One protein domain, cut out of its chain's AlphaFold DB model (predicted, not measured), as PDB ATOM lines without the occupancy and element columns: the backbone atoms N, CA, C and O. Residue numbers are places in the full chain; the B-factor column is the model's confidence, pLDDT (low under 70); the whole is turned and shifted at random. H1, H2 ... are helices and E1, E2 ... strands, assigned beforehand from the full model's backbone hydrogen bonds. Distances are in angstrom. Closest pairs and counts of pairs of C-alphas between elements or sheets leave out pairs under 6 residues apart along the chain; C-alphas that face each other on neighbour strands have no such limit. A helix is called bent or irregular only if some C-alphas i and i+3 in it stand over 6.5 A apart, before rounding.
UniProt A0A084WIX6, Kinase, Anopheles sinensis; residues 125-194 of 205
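This is residues 125 to 194 of the 205 residues of the protein "Kinase" of Anopheles sinensis (UniProt A0A084WIX6). A narrow, staggered three-stranded sheet makes one half of a loose rod: the long bent strand E2 pairs first with E1 and then with E3, and the hairpin of E2 and E3 reaches to one end. H1 and the loop before it make the other end, H3 sits beside the bend in E2, and H2 and H4 meet off to one side. The printed part has 70 residues with four named helices and three named strands, which follow each other along the chain as E1 H1 H2 E2 E3 H3 H4; the sheet is E1 - E2 - E3, antiparallel, and the class is mixed, helices and strands. The radius of gyration of the C-alphas is 14.2 A, and the spans are 47 by 21 by 16 A.

Find C-alpha 159 at (18.577, -0.437, -8.226); from there E2, residues 159 to 168, runs 24.7 A. Beside it are E1, residues 125 to 129, 12.3 A, starting at (28.988, 4.777, -4.199), and E3, residues 174 to 178, 13.0 A. The helices are H1, residues 140 to 147, 10.4 A; H2, residues 151 to 157, 10.1 A; H3, residues 180 to 183; and H4, residues 188 to 192, ending at (17.640, 0.249, 5.293).

Look along E2, which bends by 67 degrees at residue 162. E1 is antiparallel to it at 168 degrees, with N 126 and O 163 2.9 A apart; E3 at 167 degrees, with N 166 and O 176 2.9 A apart. H3 is at the sheet's level, its C-alpha 180 lying 4.5 A from C-alpha 162, their closest pair. H2 only grazes the sheet, and only just touches H4, with 3 pairs of C-alphas within 8 A, the closest Cys 153 and Glu 188 at 7.1 A. H1 is not on the sheet and meets H2 only through their link. Every O i to N i+4 pair is within hydrogen-bond range in H1, H2 and H4; H3 is too short for one.

The C-alphas farthest apart, Leu 137 and Gly 172, are 47.2 A apart. The printed part has no cut and no long link. Look for pLDDT under 70 at residues 171, 188 to 189 and 191 to 194.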
ATOM      1  N   MET A 125      29.911   5.881  -3.967       92.69
ATOM      2  CA  MET A 125      28.988   4.777  -4.199       92.69
ATOM      3  C   MET A 125      28.512   4.798  -5.644       92.69
ATOM      4  O   MET A 125      27.920   5.776  -6.088       92.69
ATOM      5  N   ASP A 126      28.745   3.705  -6.368       92.69
ATOM      6  CA  ASP A 126      28.096   3.477  -7.656       92.69
ATOM      7  C   ASP A 126      26.734   2.835  -7.383       92.69
ATOM      8  O   ASP A 126      26.650   1.770  -6.761       92.69
ATOM      9  N   VAL A 127      25.669   3.506  -7.826       90.94
ATOM     10  CA  VAL A 127      24.302   2.990  -7.787       90.94
ATOM     11  C   VAL A 127      23.781   2.893  -9.213       90.94
ATOM     12  O   VAL A 127      23.489   3.888  -9.875       90.94
ATOM     13  N   LYS A 128      23.599   1.663  -9.687       90.31
ATOM     14  CA  LYS A 128      22.996   1.389 -10.987       90.31
ATOM     15  C   LYS A 128      21.476   1.417 -10.864       90.31
ATOM     16  O   LYS A 128      20.904   0.575 -10.176       90.31
ATOM     17  N   ILE A 129      20.831   2.341 -11.569       90.75
ATOM     18  CA  ILE A 129      19.374   2.517 -11.568       90.75
ATOM     19  C   ILE A 129      18.720   1.707 -12.700       90.75
ATOM     20  O   ILE A 129      19.241   1.621 -13.810       90.75
ATOM     21  N   GLY A 130      17.558   1.118 -12.413       88.50
ATOM     22  CA  GLY A 130      16.691   0.410 -13.352       88.50
ATOM     23  C   GLY A 130      16.366  -1.036 -12.950       88.50
ATOM     24  O   GLY A 130      17.240  -1.843 -12.626       88.50
ATOM     25  N   ARG A 131      15.089  -1.427 -13.093       87.06
ATOM     26  CA  ARG A 131      14.646  -2.840 -12.987       87.06
ATOM     27  C   ARG A 131      15.149  -3.713 -14.140       87.06
ATOM     28  O   ARG A 131      15.095  -4.940 -14.058       87.06
ATOM     29  N   ARG A 132      15.651  -3.098 -15.212       87.56
ATOM     30  CA  ARG A 132      16.259  -3.743 -16.377       87.56
ATOM     31  C   ARG A 132      17.668  -3.188 -16.560       87.56
ATOM     32  O   ARG A 132      17.815  -2.006 -16.833       87.56
ATOM     33  N   THR A 133      18.685  -4.038 -16.425       84.19
ATOM     34  CA  THR A 133      20.107  -3.640 -16.522       84.19
ATOM     35  C   THR A 133      20.781  -4.120 -17.809       84.19
ATOM     36  O   THR A 133      21.999  -4.011 -17.956       84.19
ATOM     37  N   TRP A 134      19.997  -4.645 -18.752       85.69
ATOM     38  CA  TRP A 134      20.438  -5.012 -20.093       85.69
ATOM     39  C   TRP A 134      19.818  -4.090 -21.143       85.69
ATOM     40  O   TRP A 134      18.693  -3.605 -21.004       85.69
ATOM     41  N   ASP A 135      20.576  -3.878 -22.213       83.88
ATOM     42  CA  ASP A 135      20.145  -3.126 -23.386       83.88
ATOM     43  C   ASP A 135      19.027  -3.885 -24.135       83.88
ATOM     44  O   ASP A 135      19.062  -5.122 -24.168       83.88
ATOM     45  N   PRO A 136      18.051  -3.200 -24.762       85.50
ATOM     46  CA  PRO A 136      17.055  -3.846 -25.622       85.50
ATOM     47  C   PRO A 136      17.670  -4.732 -26.714       85.50
ATOM     48  O   PRO A 136      17.101  -5.762 -27.063       85.50
ATOM     49  N   LEU A 137      18.866  -4.394 -27.192       85.81
ATOM     50  CA  LEU A 137      19.612  -5.123 -28.217       85.81
ATOM     51  C   LEU A 137      20.604  -6.140 -27.619       85.81
ATOM     52  O   LEU A 137      21.448  -6.682 -28.326       85.81
ATOM     53  N   ALA A 138      20.550  -6.401 -26.307       87.06
ATOM     54  CA  ALA A 138      21.384  -7.419 -25.673       87.06
ATOM     55  C   ALA A 138      20.993  -8.831 -26.134       87.06
ATOM     56  O   ALA A 138      19.803  -9.144 -26.216       87.06
ATOM     57  N   THR A 139      21.992  -9.693 -26.343       90.00
ATOM     58  CA  THR A 139      21.777 -11.112 -26.666       90.00
ATOM     59  C   THR A 139      21.065 -11.844 -25.520       90.00
ATOM     60  O   THR A 139      21.189 -11.418 -24.364       90.00
ATOM     61  N   PRO A 140      20.347 -12.949 -25.792       92.00
ATOM     62  CA  PRO A 140      19.667 -13.732 -24.756       92.00
ATOM     63  C   PRO A 140      20.582 -14.140 -23.591       92.00
ATOM     64  O   PRO A 140      20.189 -14.050 -22.428       92.00
ATOM     65  N   GLU A 141      21.833 -14.496 -23.879       91.75
ATOM     66  CA  GLU A 141      22.828 -14.899 -22.881       91.75
ATOM     67  C   GLU A 141      23.189 -13.722 -21.973       91.75
ATOM     68  O   GLU A 141      23.218 -13.856 -20.748       91.75
ATOM     69  N   LYS A 142      23.411 -12.536 -22.560       87.69
ATOM     70  CA  LYS A 142      23.704 -11.315 -21.802       87.69
ATOM     71  C   LYS A 142      22.513 -10.896 -20.939       87.69
ATOM     72  O   LYS A 142      22.724 -10.450 -19.813       87.69
ATOM     73  N   ARG A 143      21.282 -11.062 -21.436       89.44
ATOM     74  CA  ARG A 143      20.054 -10.804 -20.665       89.44
ATOM     75  C   ARG A 143      19.978 -11.723 -19.449       89.44
ATOM     76  O   ARG A 143      19.949 -11.222 -18.330       89.44
ATOM     77  N   LYS A 144      20.090 -13.041 -19.648       89.12
ATOM     78  CA  LYS A 144      20.081 -14.043 -18.566       89.12
ATOM     79  C   LYS A 144      21.187 -13.786 -17.531       89.12
ATOM     80  O   LYS A 144      20.957 -13.863 -16.321       89.12
ATOM     81  N   ALA A 145      22.386 -13.430 -17.995       87.38
ATOM     82  CA  ALA A 145      23.509 -13.108 -17.122       87.38
ATOM     83  C   ALA A 145      23.262 -11.847 -16.274       87.38
ATOM     84  O   ALA A 145      23.629 -11.828 -15.103       87.38
ATOM     85  N   GLU A 146      22.639 -10.801 -16.819       85.56
ATOM     86  CA  GLU A 146      22.293  -9.594 -16.054       85.56
ATOM     87  C   GLU A 146      21.082  -9.806 -15.131       85.56
ATOM     88  O   GLU A 146      21.075  -9.304 -14.009       85.56
ATOM     89  N   GLU A 147      20.095 -10.600 -15.548       85.62
ATOM     90  CA  GLU A 147      18.903 -10.935 -14.756       85.62
ATOM     91  C   GLU A 147      19.215 -11.711 -13.478       85.62
ATOM     92  O   GLU A 147      18.565 -11.498 -12.452       85.62
ATOM     93  N   SER A 148      20.220 -12.589 -13.526       84.94
ATOM     94  CA  SER A 148      20.659 -13.371 -12.365       84.94
ATOM     95  C   SER A 148      21.378 -12.535 -11.296       84.94
ATOM     96  O   SER A 148      21.520 -12.983 -10.158       84.94
ATOM     97  N   LYS A 149      21.809 -11.307 -11.617       83.81
ATOM     98  CA  LYS A 149      22.539 -10.427 -10.693       83.81
ATOM     99  C   LYS A 149      21.584  -9.515  -9.918       83.81
ATOM    100  O   LYS A 149      20.598  -9.018 -10.459       83.81
ATOM    101  N   TYR A 150      21.922  -9.249  -8.651       78.25
ATOM    102  CA  TYR A 150      21.230  -8.286  -7.774       78.25
ATOM    103  C   TYR A 150      19.699  -8.464  -7.732       78.25
ATOM    104  O   TYR A 150      18.956  -7.486  -7.665       78.25
ATOM    105  N   LYS A 151      19.213  -9.713  -7.807       77.69
ATOM    106  CA  LYS A 151      17.792 -10.036  -8.024       77.69
ATOM    107  C   LYS A 151      16.870  -9.371  -6.997       77.69
ATOM    108  O   LYS A 151      15.911  -8.716  -7.397       77.69
ATOM    109  N   ALA A 152      17.205  -9.470  -5.708       76.44
ATOM    110  CA  ALA A 152      16.416  -8.881  -4.624       76.44
ATOM    111  C   ALA A 152      16.309  -7.349  -4.750       76.44
ATOM    112  O   ALA A 152      15.207  -6.804  -4.792       76.44
ATOM    113  N   CYS A 153      17.445  -6.657  -4.895       77.06
ATOM    114  CA  CYS A 153      17.483  -5.196  -4.989       77.06
ATOM    115  C   CYS A 153      16.817  -4.662  -6.266       77.06
ATOM    116  O   CYS A 153      16.028  -3.719  -6.206       77.06
ATOM    117  N   ARG A 154      17.049  -5.304  -7.420       82.94
ATOM    118  CA  ARG A 154      16.435  -4.907  -8.698       82.94
ATOM    119  C   ARG A 154      14.922  -5.054  -8.682       82.94
ATOM    120  O   ARG A 154      14.231  -4.156  -9.149       82.94
ATOM    121  N   GLN A 155      14.407  -6.174  -8.178       79.44
ATOM    122  CA  GLN A 155      12.964  -6.433  -8.164       79.44
ATOM    123  C   GLN A 155      12.232  -5.506  -7.192       79.44
ATOM    124  O   GLN A 155      11.160  -5.004  -7.523       79.44
ATOM    125  N   ARG A 156      12.825  -5.248  -6.020       82.12
ATOM    126  CA  ARG A 156      12.192  -4.453  -4.967       82.12
ATOM    127  C   ARG A 156      12.340  -2.948  -5.175       82.12
ATOM    128  O   ARG A 156      11.352  -2.228  -5.104       82.12
ATOM    129  N   PHE A 157      13.560  -2.488  -5.439       82.62
ATOM    130  CA  PHE A 157      13.910  -1.064  -5.453       82.62
ATOM    131  C   PHE A 157      14.228  -0.533  -6.849       82.62
ATOM    132  O   PHE A 157      14.284   0.674  -7.048       82.62
ATOM    133  N   GLY A 158      14.440  -1.415  -7.828       87.62
ATOM    134  CA  GLY A 158      14.879  -0.994  -9.154       87.62
ATOM    135  C   GLY A 158      16.285  -0.403  -9.155       87.62
ATOM    136  O   GLY A 158      16.548   0.470  -9.972       87.62
ATOM    137  N   LEU A 159      17.174  -0.858  -8.266       87.56
ATOM    138  CA  LEU A 159      18.577  -0.437  -8.226       87.56
ATOM    139  C   LEU A 159      19.529  -1.587  -7.870       87.56
ATOM    140  O   LEU A 159      19.106  -2.627  -7.358       87.56
ATOM    141  N   CYS A 160      20.822  -1.378  -8.116       87.88
ATOM    142  CA  CYS A 160      21.930  -2.229  -7.676       87.88
ATOM    143  C   CYS A 160      23.084  -1.362  -7.171       87.88
ATOM    144  O   CYS A 160      23.340  -0.315  -7.752       87.88
ATOM    145  N   ILE A 161      23.860  -1.854  -6.206       88.56
ATOM    146  CA  ILE A 161      25.096  -1.197  -5.756       88.56
ATOM    147  C   ILE A 161      26.285  -2.070  -6.181       88.56
ATOM    148  O   ILE A 161      26.631  -3.012  -5.468       88.56
ATOM    149  N   PRO A 162      26.865  -1.872  -7.380       87.31
ATOM    150  CA  PRO A 162      27.986  -2.681  -7.857       87.31
ATOM    151  C   PRO A 162      29.297  -2.457  -7.102       87.31
ATOM    152  O   PRO A 162      30.164  -3.331  -7.160       87.31
ATOM    153  N   GLY A 163      29.445  -1.332  -6.409       90.44
ATOM    154  CA  GLY A 163      30.585  -1.097  -5.541       90.44
ATOM    155  C   GLY A 163      30.530   0.261  -4.863       90.44
ATOM    156  O   GLY A 163      29.897   1.193  -5.355       90.44
ATOM    157  N   PHE A 164      31.175   0.346  -3.709       91.06
ATOM    158  CA  PHE A 164      31.262   1.565  -2.923       91.06
ATOM    159  C   PHE A 164      32.510   1.573  -2.039       91.06
ATOM    160  O   PHE A 164      33.175   0.555  -1.840       91.06
ATOM    161  N   GLN A 165      32.821   2.749  -1.520       91.00
ATOM    162  CA  GLN A 165      33.944   3.054  -0.663       91.00
ATOM    163  C   GLN A 165      33.483   4.018   0.423       91.00
ATOM    164  O   GLN A 165      32.815   5.006   0.122       91.00
ATOM    165  N   VAL A 166      33.872   3.762   1.669       90.06
ATOM    166  CA  VAL A 166      33.555   4.629   2.808       90.06
ATOM    167  C   VAL A 166      34.818   4.883   3.610       90.06
ATOM    168  O   VAL A 166      35.538   3.949   3.958       90.06
ATOM    169  N   PHE A 167      35.073   6.147   3.922       88.00
ATOM    170  CA  PHE A 167      36.084   6.531   4.891       88.00
ATOM    171  C   PHE A 167      35.523   6.401   6.312       88.00
ATOM    172  O   PHE A 167      34.498   6.998   6.644       88.00
ATOM    173  N   SER A 168      36.184   5.611   7.158       84.31
ATOM    174  CA  SER A 168      35.743   5.326   8.523       84.31
ATOM    175  C   SER A 168      36.701   5.909   9.554       84.31
ATOM    176  O   SER A 168      37.773   5.362   9.818       84.31
ATOM    177  N   HIS A 169      36.263   6.975  10.226       78.88
ATOM    178  CA  HIS A 169      36.949   7.498  11.413       78.88
ATOM    179  C   HIS A 169      36.965   6.488  12.569       78.88
ATOM    180  O   HIS A 169      37.907   6.459  13.353       78.88
ATOM    181  N   ARG A 170      35.933   5.635  12.673       73.00
ATOM    182  CA  ARG A 170      35.825   4.632  13.746       73.00
ATOM    183  C   ARG A 170      36.833   3.498  13.582       73.00
ATOM    184  O   ARG A 170      37.274   2.939  14.577       73.00
ATOM    185  N   CYS A 171      37.222   3.194  12.347       66.94
ATOM    186  CA  CYS A 171      38.238   2.195  12.026       66.94
ATOM    187  C   CYS A 171      39.624   2.835  11.845       66.94
ATOM    188  O   CYS A 171      40.368   2.450  10.949       66.94
ATOM    189  N   GLY A 172      39.959   3.845  12.656       73.88
ATOM    190  CA  GLY A 172      41.285   4.469  12.639       73.88
ATOM    191  C   GLY A 172      41.585   5.302  11.390       73.88
ATOM    192  O   GLY A 172      42.745   5.408  11.011       73.88
ATOM    193  N   GLY A 173      40.562   5.865  10.736       81.56
ATOM    194  CA  GLY A 173      40.741   6.680   9.530       81.56
ATOM    195  C   GLY A 173      41.075   5.842   8.296       81.56
ATOM    196  O   GLY A 173      41.936   6.215   7.506       81.56
ATOM    197  N   GLN A 174      40.425   4.687   8.144       83.06
ATOM    198  CA  GLN A 174      40.664   3.780   7.022       83.06
ATOM    199  C   GLN A 174      39.596   3.888   5.941       83.06
ATOM    200  O   GLN A 174      38.419   4.149   6.203       83.06
ATOM    201  N   LEU A 175      40.022   3.614   4.713       86.38
ATOM    202  CA  LEU A 175      39.176   3.577   3.535       86.38
ATOM    203  C   LEU A 175      38.712   2.139   3.275       86.38
ATOM    204  O   LEU A 175      39.500   1.276   2.893       86.38
ATOM    205  N   ILE A 176      37.425   1.875   3.477       86.94
ATOM    206  CA  ILE A 176      36.842   0.538   3.350       86.94
ATOM    207  C   ILE A 176      36.159   0.429   1.989       86.94
ATOM    208  O   ILE A 176      35.268   1.218   1.678       86.94
ATOM    209  N   ARG A 177      36.566  -0.552   1.174       88.12
ATOM    210  CA  ARG A 177      36.018  -0.792  -0.169       88.12
ATOM    211  C   ARG A 177      35.199  -2.071  -0.222       88.12
ATOM    212  O   ARG A 177      35.656  -3.140   0.172       88.12
ATOM    213  N   HIS A 178      34.021  -1.971  -0.820       87.25
ATOM    214  CA  HIS A 178      33.121  -3.088  -1.051       87.25
ATOM    215  C   HIS A 178      32.794  -3.188  -2.539       87.25
ATOM    216  O   HIS A 178      32.290  -2.248  -3.145       87.25
ATOM    217  N   GLY A 179      33.086  -4.341  -3.140       86.19
ATOM    218  CA  GLY A 179      32.812  -4.599  -4.552       86.19
ATOM    219  C   GLY A 179      31.484  -5.315  -4.807       86.19
ATOM    220  O   GLY A 179      30.659  -5.529  -3.914       86.19
ATOM    221  N   LYS A 180      31.330  -5.788  -6.048       83.12
ATOM    222  CA  LYS A 180      30.136  -6.477  -6.571       83.12
ATOM    223  C   LYS A 180      29.611  -7.603  -5.678       83.12
ATOM    224  O   LYS A 180      28.408  -7.842  -5.636       83.12
ATOM    225  N   ASP A 181      30.493  -8.321  -4.988       83.69
ATOM    226  CA  ASP A 181      30.107  -9.487  -4.191       83.69
ATOM    227  C   ASP A 181      29.462  -9.096  -2.861       83.69
ATOM    228  O   ASP A 181      28.607  -9.829  -2.371       83.69
ATOM    229  N   TYR A 182      29.783  -7.911  -2.337       82.38
ATOM    230  CA  TYR A 182      29.035  -7.314  -1.236       82.38
ATOM    231  C   TYR A 182      27.664  -6.836  -1.720       82.38
ATOM    232  O   TYR A 182      26.633  -7.229  -1.181       82.38
ATOM    233  N   GLY A 183      27.642  -6.071  -2.815       78.25
ATOM    234  CA  GLY A 183      26.411  -5.524  -3.386       78.25
ATOM    235  C   GLY A 183      25.351  -6.574  -3.733       78.25
ATOM    236  O   GLY A 183      24.159  -6.339  -3.561       78.25
ATOM    237  N   LYS A 184      25.760  -7.765  -4.189       79.38
ATOM    238  CA  LYS A 184      24.840  -8.885  -4.474       79.38
ATOM    239  C   LYS A 184      24.183  -9.476  -3.223       79.38
ATOM    240  O   LYS A 184      23.129 -10.092  -3.356       79.38
ATOM    241  N   LYS A 185      24.802  -9.320  -2.048       79.69
ATOM    242  CA  LYS A 185      24.282  -9.780  -0.750       79.69
ATOM    243  C   LYS A 185      23.342  -8.755  -0.106       79.69
ATOM    244  O   LYS A 185      22.751  -9.037   0.933       79.69
ATOM    245  N   LEU A 186      23.190  -7.571  -0.706       75.94
ATOM    246  CA  LEU A 186      22.262  -6.563  -0.216       75.94
ATOM    247  C   LEU A 186      20.801  -7.027  -0.360       75.94
ATOM    248  O   LEU A 186      20.379  -7.564  -1.388       75.94
ATOM    249  N   THR A 187      20.036  -6.808   0.703       70.56
ATOM    250  CA  THR A 187      18.622  -7.122   0.889       70.56
ATOM    251  C   THR A 187      17.882  -5.867   1.356       70.56
ATOM    252  O   THR A 187      18.484  -4.850   1.692       70.56
ATOM    253  N   GLU A 188      16.551  -5.923   1.406       69.50
ATOM    254  CA  GLU A 188      15.733  -4.809   1.909       69.50
ATOM    255  C   GLU A 188      16.092  -4.398   3.341       69.50
ATOM    256  O   GLU A 188      16.144  -3.206   3.637       69.50
ATOM    257  N   VAL A 189      16.384  -5.374   4.203       68.31
ATOM    258  CA  VAL A 189      16.717  -5.127   5.610       68.31
ATOM    259  C   VAL A 189      18.065  -4.422   5.719       68.31
ATOM    260  O   VAL A 189      18.170  -3.392   6.372       68.31
ATOM    261  N   ASN A 190      19.094  -4.916   5.026       70.62
ATOM    262  CA  ASN A 190      20.442  -4.377   5.195       70.62
ATOM    263  C   ASN A 190      20.660  -3.034   4.466       70.62
ATOM    264  O   ASN A 190      21.424  -2.207   4.957       70.62
ATOM    265  N   ILE A 191      19.950  -2.750   3.368       69.81
ATOM    266  CA  ILE A 191      19.995  -1.421   2.734       69.81
ATOM    267  C   ILE A 191      19.390  -0.360   3.660       69.81
ATOM    268  O   ILE A 191      19.942   0.732   3.772       69.81
ATOM    269  N   ARG A 192      18.274  -0.672   4.334       67.62
ATOM    270  CA  ARG A 192      17.640   0.249   5.293       67.62
ATOM    271  C   ARG A 192      18.473   0.403   6.563       67.62
ATOM    272  O   ARG A 192      18.669   1.519   7.036       67.62
ATOM    273  N   ASP A 193      19.029  -0.695   7.064       59.81
ATOM    274  CA  ASP A 193      19.845  -0.718   8.276       59.81
ATOM    275  C   ASP A 193      21.312  -0.366   7.983       59.81
ATOM    276  O   ASP A 193      22.214  -1.123   8.338       59.81
ATOM    277  N   GLY A 194      21.578   0.803   7.381       55.66
ATOM    278  CA  GLY A 194      22.910   1.283   6.952       55.66
ATOM    279  C   GLY A 194      24.077   1.094   7.948       55.66
ATOM    280  O   GLY A 194      25.244   1.084   7.559       55.66
TER     281      GLY A 194